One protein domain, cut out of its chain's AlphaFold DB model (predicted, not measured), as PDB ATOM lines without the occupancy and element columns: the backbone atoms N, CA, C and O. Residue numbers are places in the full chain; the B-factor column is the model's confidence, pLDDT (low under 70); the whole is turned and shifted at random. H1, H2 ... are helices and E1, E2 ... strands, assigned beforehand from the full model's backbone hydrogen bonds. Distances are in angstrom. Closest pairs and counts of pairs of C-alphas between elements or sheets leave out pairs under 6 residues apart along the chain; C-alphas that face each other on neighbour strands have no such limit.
ATOM      1  N   GLU A  65     -43.914 -21.274 -35.668       92.50
ATOM      2  CA  GLU A  65     -44.699 -22.331 -36.312       92.50
ATOM      3  C   GLU A  65     -43.797 -23.376 -36.982       92.50
ATOM      4  O   GLU A  65     -43.975 -24.573 -36.771       92.50
ATOM      5  N   GLU A  66     -42.774 -22.947 -37.723       94.38
ATOM      6  CA  GLU A  66     -41.816 -23.861 -38.357       94.38
ATOM      7  C   GLU A  66     -41.025 -24.670 -37.324       94.38
ATOM      8  O   GLU A  66     -40.807 -25.868 -37.520       94.38
ATOM      9  N   LEU A  67     -40.631 -24.039 -36.210       94.44
ATOM     10  CA  LEU A  67     -39.988 -24.722 -35.084       94.44
ATOM     11  C   LEU A  67     -40.882 -25.820 -34.506       94.44
ATOM     12  O   LEU A  67     -40.395 -26.917 -34.231       94.44
ATOM     13  N   GLN A  68     -42.174 -25.529 -34.325       94.00
ATOM     14  CA  GLN A  68     -43.139 -26.491 -33.800       94.00
ATOM     15  C   GLN A  68     -43.339 -27.655 -34.775       94.00
ATOM     16  O   GLN A  68     -43.196 -28.807 -34.378       94.00
ATOM     17  N   ASN A  69     -43.564 -27.361 -36.057       95.19
ATOM     18  CA  ASN A  69     -43.803 -28.377 -37.080       95.19
ATOM     19  C   ASN A  69     -42.619 -29.343 -37.224       95.19
ATOM     20  O   ASN A  69     -42.814 -30.556 -37.236       95.19
ATOM     21  N   GLN A  70     -41.384 -28.827 -37.275       96.12
ATOM     22  CA  GLN A  70     -40.188 -29.676 -37.355       96.12
ATOM     23  C   GLN A  70     -39.988 -30.526 -36.097       96.12
ATOM     24  O   GLN A  70     -39.496 -31.652 -36.171       96.12
ATOM     25  N   PHE A  71     -40.336 -29.986 -34.928       95.12
ATOM     26  CA  PHE A  71     -40.238 -30.727 -33.679       95.12
ATOM     27  C   PHE A  71     -41.248 -31.877 -33.644       95.12
ATOM     28  O   PHE A  71     -40.862 -33.016 -33.373       95.12
ATOM     29  N   ASP A  72     -42.509 -31.597 -33.972       93.19
ATOM     30  CA  ASP A  72     -43.590 -32.583 -33.977       93.19
ATOM     31  C   ASP A  72     -43.359 -33.679 -35.018       93.19
ATOM     32  O   ASP A  72     -43.508 -34.857 -34.696       93.19
ATOM     33  N   GLU A  73     -42.869 -33.326 -36.212       94.12
ATOM     34  CA  GLU A  73     -42.517 -34.297 -37.251       94.12
ATOM     35  C   GLU A  73     -41.526 -35.349 -36.735       94.12
ATOM     36  O   GLU A  73     -41.701 -36.545 -36.974       94.12
ATOM     37  N   ILE A  74     -40.498 -34.931 -35.988       93.81
ATOM     38  CA  ILE A  74     -39.549 -35.869 -35.384       93.81
ATOM     39  C   ILE A  74     -40.244 -36.691 -34.299       93.81
ATOM     40  O   ILE A  74     -40.061 -37.904 -34.245       93.81
ATOM     41  N   VAL A  75     -41.026 -36.069 -33.416       90.94
ATOM     42  CA  VAL A  75     -41.692 -36.771 -32.308       90.94
ATOM     43  C   VAL A  75     -42.649 -37.856 -32.815       90.94
ATOM     44  O   VAL A  75     -42.633 -38.973 -32.285       90.94
ATOM     45  N   ASP A  76     -43.419 -37.571 -33.861       88.69
ATOM     46  CA  ASP A  76     -44.434 -38.467 -34.428       88.69
ATOM     47  C   ASP A  76     -43.843 -39.693 -35.142       88.69
ATOM     48  O   ASP A  76     -44.488 -40.744 -35.242       88.69
ATOM     49  N   GLN A  77     -42.575 -39.633 -35.559       89.56
ATOM     50  CA  GLN A  77     -41.864 -40.820 -36.047       89.56
ATOM     51  C   GLN A  77     -41.758 -41.898 -34.955       89.56
ATOM     52  O   GLN A  77     -41.916 -43.093 -35.238       89.56
ATOM     53  N   TYR A  78     -41.553 -41.485 -33.699       86.81
ATOM     54  CA  TYR A  78     -41.250 -42.379 -32.576       86.81
ATOM     55  C   TYR A  78     -42.445 -42.648 -31.655       86.81
ATOM     56  O   TYR A  78     -42.549 -43.743 -31.086       86.81
ATOM     57  N   LEU A  79     -43.338 -41.672 -31.484       82.50
ATOM     58  CA  LEU A  79     -44.468 -41.765 -30.563       82.50
ATOM     59  C   LEU A  79     -45.774 -42.032 -31.306       82.50
ATOM     60  O   LEU A  79     -46.164 -41.283 -32.191       82.50
ATOM     61  N   ASP A  80     -46.469 -43.084 -30.887       70.69
ATOM     62  CA  ASP A  80     -47.821 -43.396 -31.338       70.69
ATOM     63  C   ASP A  80     -48.833 -42.832 -30.329       70.69
ATOM     64  O   ASP A  80     -48.738 -43.114 -29.129       70.69
ATOM     65  N   GLU A  81     -49.773 -42.006 -30.795       63.31
ATOM     66  CA  GLU A  81     -50.820 -41.423 -29.947       63.31
ATOM     67  C   GLU A  81     -51.798 -42.479 -29.410       63.31
ATOM     68  O   GLU A  81     -52.354 -42.308 -28.322       63.31
ATOM     69  N   GLU A  82     -51.975 -43.595 -30.120       63.59
ATOM     70  CA  GLU A  82     -52.983 -44.603 -29.787       63.59
ATOM     71  C   GLU A  82     -52.567 -45.473 -28.582       63.59
ATOM     72  O   GLU A  82     -53.413 -45.975 -27.836       63.59
ATOM     73  N   PHE A  83     -51.261 -45.602 -28.302       54.97
ATOM     74  CA  PHE A  83     -50.740 -46.529 -27.290       54.97
ATOM     75  C   PHE A  83     -49.764 -45.876 -26.296       54.97
ATOM     76  O   PHE A  83     -48.550 -46.075 -26.339       54.97
ATOM     77  N   TRP A  84     -50.301 -45.173 -25.293       58.81
ATOM     78  CA  TRP A  84     -49.507 -44.678 -24.158       58.81
ATOM     79  C   TRP A  84     -49.319 -45.715 -23.024       58.81
ATOM     80  O   TRP A  84     -50.327 -46.192 -22.490       58.81
ATOM     81  N   PRO A  85     -48.092 -45.967 -22.510       55.94
ATOM     82  CA  PRO A  85     -46.780 -45.708 -23.090       55.94
ATOM     83  C   PRO A  85     -46.203 -47.016 -23.650       55.94
ATOM     84  O   PRO A  85     -45.596 -47.812 -22.932       55.94
ATOM     85  N   LYS A  86     -46.364 -47.248 -24.949       52.66
ATOM     86  CA  LYS A  86     -45.430 -48.076 -25.701       52.66
ATOM     87  C   LYS A  86     -44.804 -47.160 -26.733       52.66
ATOM     88  O   LYS A  86     -45.397 -46.894 -27.768       52.66
ATOM     89  N   THR A  87     -43.590 -46.690 -26.449       55.81
ATOM     90  CA  THR A  87     -42.685 -46.295 -27.530       55.81
ATOM     91  C   THR A  87     -42.763 -47.413 -28.570       55.81
ATOM     92  O   THR A  87     -42.616 -48.585 -28.186       55.81
ATOM     93  N   LYS A  88     -42.968 -47.105 -29.863       53.03
ATOM     94  CA  LYS A  88     -42.491 -48.033 -30.905       53.03
ATOM     95  C   LYS A  88     -41.082 -48.372 -30.439       53.03
ATOM     96  O   LYS A  88     -40.380 -47.433 -30.096       53.03
ATOM     97  N   GLY A  89     -40.708 -49.638 -30.238       50.31
ATOM     98  CA  GLY A  89     -39.521 -50.042 -29.448       50.31
ATOM     99  C   GLY A  89     -38.152 -49.488 -29.904       50.31
ATOM    100  O   GLY A  89     -37.115 -49.996 -29.498       50.31
ATOM    101  N   GLN A  90     -38.156 -48.486 -30.775       56.62
ATOM    102  CA  GLN A  90     -37.111 -47.585 -31.195       56.62
ATOM    103  C   GLN A  90     -36.904 -46.460 -30.169       56.62
ATOM    104  O   GLN A  90     -37.792 -45.672 -29.849       56.62
ATOM    105  N   HIS A  91     -35.676 -46.374 -29.676       78.44
ATOM    106  CA  HIS A  91     -35.170 -45.168 -29.043       78.44
ATOM    107  C   HIS A  91     -34.904 -44.110 -30.125       78.44
ATOM    108  O   HIS A  91     -34.493 -44.470 -31.227       78.44
ATOM    109  N   PHE A  92     -35.102 -42.825 -29.808       88.06
ATOM    110  CA  PHE A  92     -34.712 -41.713 -30.686       88.06
ATOM    111  C   PHE A  92     -33.273 -41.893 -31.193       88.06
ATOM    112  O   PHE A  92     -32.381 -42.203 -30.394       88.06
ATOM    113  N   SER A  93     -33.040 -41.686 -32.492       92.75
ATOM    114  CA  SER A  93     -31.685 -41.687 -33.054       92.75
ATOM    115  C   SER A  93     -30.843 -40.553 -32.450       92.75
ATOM    116  O   SER A  93     -31.381 -39.515 -32.073       92.75
ATOM    117  N   GLU A  94     -29.516 -40.705 -32.363       91.25
ATOM    118  CA  GLU A  94     -28.650 -39.644 -31.813       91.25
ATOM    119  C   GLU A  94     -28.753 -38.327 -32.602       91.25
ATOM    120  O   GLU A  94     -28.778 -37.248 -32.013       91.25
ATOM    121  N   SER A  95     -28.895 -38.417 -33.930       94.50
ATOM    122  CA  SER A  95     -29.149 -37.257 -34.794       94.50
ATOM    123  C   SER A  95     -30.450 -36.552 -34.408       94.50
ATOM    124  O   SER A  95     -30.470 -35.334 -34.241       94.50
ATOM    125  N   ASP A  96     -31.534 -37.303 -34.230       95.50
ATOM    126  CA  ASP A  96     -32.841 -36.715 -33.930       95.50
ATOM    127  C   ASP A  96     -32.907 -36.164 -32.512       95.50
ATOM    128  O   ASP A  96     -33.478 -35.100 -32.304       95.50
ATOM    129  N   LYS A  97     -32.241 -36.804 -31.543       94.81
ATOM    130  CA  LYS A  97     -32.057 -36.226 -30.204       94.81
ATOM    131  C   LYS A  97     -31.381 -34.859 -30.287       94.81
ATOM    132  O   LYS A  97     -31.834 -33.914 -29.643       94.81
ATOM    133  N   GLN A  98     -30.321 -34.742 -31.088       95.56
ATOM    134  CA  GLN A  98     -29.609 -33.480 -31.257       95.56
ATOM    135  C   GLN A  98     -30.482 -32.418 -31.936       95.56
ATOM    136  O   GLN A  98     -30.507 -31.278 -31.474       95.56
ATOM    137  N   LYS A  99     -31.232 -32.784 -32.983       96.50
ATOM    138  CA  LYS A  99     -32.185 -31.881 -33.647       96.50
ATOM    139  C   LYS A  99     -33.283 -31.417 -32.694       96.50
ATOM    140  O   LYS A  99     -33.485 -30.214 -32.560       96.50
ATOM    141  N   LEU A 100     -33.919 -32.343 -31.972       96.44
ATOM    142  CA  LEU A 100     -34.927 -32.032 -30.954       96.44
ATOM    143  C   LEU A 100     -34.370 -31.069 -29.911       96.44
ATOM    144  O   LEU A 100     -35.033 -30.096 -29.573       96.44
ATOM    145  N   TYR A 101     -33.151 -31.305 -29.418       95.50
ATOM    146  CA  TYR A 101     -32.514 -30.401 -28.464       95.50
ATOM    147  C   TYR A 101     -32.330 -28.995 -29.046       95.50
ATOM    148  O   TYR A 101     -32.720 -28.020 -28.406       95.50
ATOM    149  N   THR A 102     -31.792 -28.882 -30.261       95.75
ATOM    150  CA  THR A 102     -31.576 -27.594 -30.936       95.75
ATOM    151  C   THR A 102     -32.884 -26.841 -31.195       95.75
ATOM    152  O   THR A 102     -32.939 -25.636 -30.956       95.75
ATOM    153  N   LEU A 103     -33.937 -27.529 -31.646       96.50
ATOM    154  CA  LEU A 103     -35.265 -26.941 -31.851       96.50
ATOM    155  C   LEU A 103     -35.874 -26.490 -30.517       96.50
ATOM    156  O   LEU A 103     -36.324 -25.355 -30.390       96.50
ATOM    157  N   TYR A 104     -35.803 -27.335 -29.485       95.25
ATOM    158  CA  TYR A 104     -36.354 -27.035 -28.163       95.25
ATOM    159  C   TYR A 104     -35.708 -25.803 -27.519       95.25
ATOM    160  O   TYR A 104     -36.404 -25.008 -26.897       95.25
ATOM    161  N   GLN A 105     -34.394 -25.603 -27.678       95.00
ATOM    162  CA  GLN A 105     -33.705 -24.410 -27.157       95.00
ATOM    163  C   GLN A 105     -34.129 -23.104 -27.855       95.00
ATOM    164  O   GLN A 105     -33.963 -22.038 -27.268       95.00
ATOM    165  N   GLN A 106     -34.667 -23.177 -29.076       95.69
ATOM    166  CA  GLN A 106     -35.165 -22.016 -29.826       95.69
ATOM    167  C   GLN A 106     -36.638 -21.701 -29.532       95.69
ATOM    168  O   GLN A 106     -37.093 -20.594 -29.804       95.69
ATOM    169  N   MET A 107     -37.383 -22.651 -28.964       93.75
ATOM    170  CA  MET A 107     -38.779 -22.452 -28.574       93.75
ATOM    171  C   MET A 107     -38.917 -21.483 -27.396       93.75
ATOM    172  O   MET A 107     -38.114 -21.494 -26.458       93.75
ATOM    173  N   ALA A 108     -40.008 -20.715 -27.385       94.19
ATOM    174  CA  ALA A 108     -40.386 -19.922 -26.222       94.19
ATOM    175  C   ALA A 108     -40.769 -20.830 -25.028       94.19
ATOM    176  O   ALA A 108     -41.254 -21.947 -25.236       94.19
ATOM    177  N   PRO A 109     -40.637 -20.366 -23.768       92.62
ATOM    178  CA  PRO A 109     -40.983 -21.167 -22.586       92.62
ATOM    179  C   PRO A 109     -42.413 -21.725 -22.600       92.62
ATOM    180  O   PRO A 109     -42.648 -22.851 -22.166       92.62
ATOM    181  N   GLU A 110     -43.367 -20.962 -23.138       89.75
ATOM    182  CA  GLU A 110     -44.763 -21.391 -23.278       89.75
ATOM    183  C   GLU A 110     -44.915 -22.543 -24.279       89.75
ATOM    184  O   GLU A 110     -45.656 -23.490 -24.026       89.75
ATOM    185  N   GLN A 111     -44.166 -22.518 -25.384       90.38
ATOM    186  CA  GLN A 111     -44.134 -23.629 -26.337       90.38
ATOM    187  C   GLN A 111     -43.482 -24.858 -25.699       90.38
ATOM    188  O   GLN A 111     -44.038 -25.950 -25.760       90.38
ATOM    189  N   GLN A 112     -42.348 -24.682 -25.017       92.81
ATOM    190  CA  GLN A 112     -41.638 -25.759 -24.320       92.81
ATOM    191  C   GLN A 112     -42.505 -26.483 -23.280       92.81
ATOM    192  O   GLN A 112     -42.357 -27.695 -23.100       92.81
ATOM    193  N   ALA A 113     -43.390 -25.753 -22.591       89.19
ATOM    194  CA  ALA A 113     -44.287 -26.293 -21.571       89.19
ATOM    195  C   ALA A 113     -45.371 -27.224 -22.143       89.19
ATOM    196  O   ALA A 113     -45.880 -28.074 -21.416       89.19
ATOM    197  N   ASN A 114     -45.690 -27.086 -23.431       87.88
ATOM    198  CA  ASN A 114     -46.743 -27.846 -24.107       87.88
ATOM    199  C   ASN A 114     -46.211 -29.028 -24.940       87.88
ATOM    200  O   ASN A 114     -46.988 -29.697 -25.616       87.88
ATOM    201  N   GLN A 115     -44.905 -29.315 -24.894       88.94
ATOM    202  CA  GLN A 115     -44.315 -30.402 -25.677       88.94
ATOM    203  C   GLN A 115     -44.595 -31.784 -25.074       88.94
ATOM    204  O   GLN A 115     -44.607 -31.976 -23.858       88.94
ATOM    205  N   ARG A 116     -44.733 -32.791 -25.943       86.38
ATOM    206  CA  ARG A 116     -44.898 -34.210 -25.557       86.38
ATOM    207  C   ARG A 116     -43.597 -34.856 -25.094       86.38
ATOM    208  O   ARG A 116     -43.610 -35.872 -24.401       86.38
ATOM    209  N   VAL A 117     -42.462 -34.280 -25.472       90.19
ATOM    210  CA  VAL A 117     -41.138 -34.729 -25.049       90.19
ATOM    211  C   VAL A 117     -40.298 -33.547 -24.605       90.19
ATOM    212  O   VAL A 117     -40.483 -32.421 -25.061       90.19
ATOM    213  N   LYS A 118     -39.332 -33.818 -23.732       92.38
ATOM    214  CA  LYS A 118     -38.335 -32.848 -23.299       92.38
ATOM    215  C   LYS A 118     -36.934 -33.403 -23.540       92.38
ATOM    216  O   LYS A 118     -36.549 -34.351 -22.846       92.38
ATOM    217  N   PRO A 119     -36.171 -32.841 -24.492       93.50
ATOM    218  CA  PRO A 119     -34.753 -33.121 -24.618       93.50
ATOM    219  C   PRO A 119     -33.962 -32.350 -23.546       93.50
ATOM    220  O   PRO A 119     -34.251 -31.191 -23.252       93.50
ATOM    221  N   TYR A 120     -32.952 -32.979 -22.957       91.38
ATOM    222  CA  TYR A 120     -32.063 -32.367 -21.961       91.38
ATOM    223  C   TYR A 120     -30.653 -32.946 -22.068       91.38
ATOM    224  O   TYR A 120     -30.474 -34.081 -22.523       91.38
ATOM    225  N   ARG A 121     -29.638 -32.183 -21.639       90.69
ATOM    226  CA  ARG A 121     -28.286 -32.735 -21.512       90.69
ATOM    227  C   ARG A 121     -28.212 -33.574 -20.250       90.69
ATOM    228  O   ARG A 121     -28.786 -33.222 -19.223       90.69
ATOM    229  N   ARG A 122     -27.454 -34.668 -20.293       86.00
ATOM    230  CA  ARG A 122     -27.263 -35.529 -19.122       86.00
ATOM    231  C   ARG A 122     -26.724 -34.757 -17.917       86.00
ATOM    232  O   ARG A 122     -27.176 -35.014 -16.807       86.00
ATOM    233  N   LYS A 123     -25.810 -33.802 -18.124       86.81
ATOM    234  CA  LYS A 123     -25.288 -32.953 -17.040       86.81
ATOM    235  C   LYS A 123     -26.378 -32.157 -16.316       86.81
ATOM    236  O   LYS A 123     -26.227 -31.892 -15.133       86.81
ATOM    237  N   ASP A 124     -27.474 -31.829 -17.000       86.62
ATOM    238  CA  ASP A 124     -28.596 -31.091 -16.413       86.62
ATOM    239  C   ASP A 124     -29.399 -31.981 -15.438       86.62
ATOM    240  O   ASP A 124     -30.209 -31.483 -14.662       86.62
ATOM    241  N   LEU A 125     -29.162 -33.302 -15.457       83.75
ATOM    242  CA  LEU A 125     -29.667 -34.278 -14.487       83.75
ATOM    243  C   LEU A 125     -28.610 -34.747 -13.476       83.75
ATOM    244  O   LEU A 125     -28.899 -35.651 -12.686       83.75
ATOM    245  N   ALA A 126     -27.384 -34.220 -13.531       85.31
ATOM    246  CA  ALA A 126     -26.329 -34.653 -12.626       85.31
ATOM    247  C   ALA A 126     -26.760 -34.395 -11.179       85.31
ATOM    248  O   ALA A 126     -27.214 -33.306 -10.828       85.31
ATOM    249  N   ASN A 207     -22.525 -34.277 -22.124       88.31
ATOM    250  CA  ASN A 207     -23.160 -33.658 -23.282       88.31
ATOM    251  C   ASN A 207     -24.082 -34.622 -24.043       88.31
ATOM    252  O   ASN A 207     -24.641 -34.225 -25.059       88.31
ATOM    253  N   GLU A 208     -24.262 -35.861 -23.570       90.62
ATOM    254  CA  GLU A 208     -25.258 -36.777 -24.129       90.62
ATOM    255  C   GLU A 208     -26.652 -36.157 -24.008       90.62
ATOM    256  O   GLU A 208     -27.058 -35.726 -22.922       90.62
ATOM    257  N   ILE A 209     -27.381 -36.128 -25.122       91.88
ATOM    258  CA  ILE A 209     -28.776 -35.709 -25.135       91.88
ATOM    259  C   ILE A 209     -29.652 -36.898 -24.764       91.88
ATOM    260  O   ILE A 209     -29.523 -38.002 -25.292       91.88
ATOM    261  N   LEU A 210     -30.579 -36.656 -23.854       90.12
ATOM    262  CA  LEU A 210     -31.608 -37.594 -23.449       90.12
ATOM    263  C   LEU A 210     -32.966 -36.983 -23.758       90.12
ATOM    264  O   LEU A 210     -33.137 -35.772 -23.662       90.12
ATOM    265  N   VAL A 211     -33.931 -37.824 -24.119       90.75
ATOM    266  CA  VAL A 211     -35.292 -37.391 -24.441       90.75
ATOM    267  C   VAL A 211     -36.240 -38.068 -23.465       90.75
ATOM    268  O   VAL A 211     -36.415 -39.286 -23.493       90.75
ATOM    269  N   GLY A 212     -36.811 -37.277 -22.559       87.44
ATOM    270  CA  GLY A 212     -37.858 -37.729 -21.649       87.44
ATOM    271  C   GLY A 212     -39.226 -37.545 -22.291       87.44
ATOM    272  O   GLY A 212     -39.531 -36.453 -22.762       87.44
ATOM    273  N   VAL A 213     -40.055 -38.585 -22.291       86.00
ATOM    274  CA  VAL A 213     -41.448 -38.474 -22.739       86.00
ATOM    275  C   VAL A 213     -42.287 -37.921 -21.585       86.00
ATOM    276  O   VAL A 213     -42.284 -38.485 -20.488       86.00
ATOM    277  N   LEU A 214     -42.961 -36.798 -21.815       79.12
ATOM    278  CA  LEU A 214     -43.809 -36.129 -20.833       79.12
ATOM    279  C   LEU A 214     -45.215 -36.744 -20.858       79.12
ATOM    280  O   LEU A 214     -45.667 -37.244 -21.885       79.12
ATOM    281  N   GLN A 215     -45.903 -36.758 -19.712       64.31
ATOM    282  CA  GLN A 215     -47.297 -37.211 -19.666       64.31
ATOM    283  C   GLN A 215     -48.168 -36.283 -20.517       64.31
ATOM    284  O   GLN A 215     -48.081 -35.070 -20.356       64.31
ATOM    285  N   ASP A 216     -49.014 -36.857 -21.379       63.94
ATOM    286  CA  ASP A 216     -49.933 -36.089 -22.226       63.94
ATOM    287  C   ASP A 216     -50.883 -35.232 -21.357       63.94
ATOM    288  O   ASP A 216     -51.695 -35.798 -20.606       63.94
ATOM    289  N   PRO A 217     -50.822 -33.888 -21.452       51.56
ATOM    290  CA  PRO A 217     -51.717 -32.995 -20.720       51.56
ATOM    291  C   PRO A 217     -53.203 -33.244 -21.026       51.56
ATOM    292  O   PRO A 217     -54.050 -33.040 -20.154       51.56
ATOM    293  N   ARG A 218     -53.545 -33.745 -22.224       55.19
ATOM    294  CA  ARG A 218     -54.934 -34.008 -22.649       55.19
ATOM    295  C   ARG A 218     -55.616 -35.062 -21.769       55.19
ATOM    296  O   ARG A 218     -56.771 -34.891 -21.390       55.19
ATOM    297  N   ARG A 219     -54.881 -36.086 -21.315       56.22
ATOM    298  CA  ARG A 219     -55.395 -37.103 -20.371       56.22
ATOM    299  C   ARG A 219     -55.588 -36.588 -18.943       56.22
ATOM    300  O   ARG A 219     -56.329 -37.206 -18.176       56.22
ATOM    301  N   LEU A 220     -54.908 -35.507 -18.555       49.09
ATOM    302  CA  LEU A 220     -55.113 -34.881 -17.245       49.09
ATOM    303  C   LEU A 220     -56.430 -34.100 -17.224       49.09
ATOM    304  O   LEU A 220     -57.156 -34.180 -16.235       49.09
TER     305      LEU A 220
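Overview. This is residues 65 to 126 and 207 to 220 of the 226 residues of an uncharacterized protein of Cytophagales bacterium (UniProt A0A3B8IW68). A two-stranded antiparallel ribbon, E1 and E2, crosses over one side of H2, and H1 packs on H2 to make a helical hairpin whose long connecting loop, residues 79 to 93, has no named element. The short H3 leads from the hairpin into the ribbon, while H4 and H5, four residues each, follow at opposite ends of the ribbon. The printed part has 76 residues with five named helices and two named strands, in the order H1, H2, H3, E1, H4, E2, H5, and its class is mostly helix. It is compact, with a radius of gyration of the C-alphas of 12.1 A, and its C-alphas span 32 by 27 by 23 A.

Along the chain. Strand E1 is residues 117 to 121, 13.5 A from first to last C-alpha, beginning at C-alpha 117 at (-41.138, -34.729, -25.049). Strand E2 is residues 209 to 213, 13.2 A long. Helix H2, residues 94 to 106, is 18.9 A long. Helix H1, residues 65 to 78, is 20.7 A long and begins at C-alpha 65 at (-44.699, -22.331, -36.312). The short helices are H3, residues 109 to 113, H4, residues 122 to 125, and H5, residues 217 to 220, which ends at C-alpha 220 at (-55.113, -34.881, -17.245).

Arrangement. E1 and E2 are antiparallel neighbours, with 154 degrees between their directions. N 118 and O 212 are 2.8 A apart and N 210 and O 120 are 2.9 A apart, both within hydrogen-bond range. The closest C-alphas of H2 and E1 are those of Tyr 101 and Pro 119, 5.2 A apart. Those of H2 and E2 are the C-alphas of Lys 97 and Ile 209, at 6.1 A. H1 and H2 form a helical hairpin: they touch, closest at the C-alphas of Phe 71 and Leu 100, 6.1 A apart, at a shallow tilt of 29 degrees, opposite ways. H3 is close to H2 but not clearly touching, the closest C-alphas being those of Tyr 104 and Gln 112, at 6.7 A. The closest C-alphas of H4 and E2 are those of Arg 122 and Ile 209, 6.2 A apart. H5 is apart from E1, for instance, and from H1 and H2. In H3 every O i to N i+4 pair is within hydrogen-bond range, in H1 8 of 10 and in H2 8 of 9; H4 and H5 are too short for such a pair.

Size, cuts and confidence. The C-alphas of Glu 82 and Ala 126 are the two farthest apart, at 33.2 A. Residues 127 to 206 are not printed, and C-alphas 126 and 207 are 11.2 A apart across this cut, over which the link from H4 to E2 runs. Of the links that are printed whole, the one from H1 to H2 is long, with 15 residues, and the others are tight. The mean pLDDT of the printed part is 83.6; residues 81 to 90 and 215 to 220 are under 70.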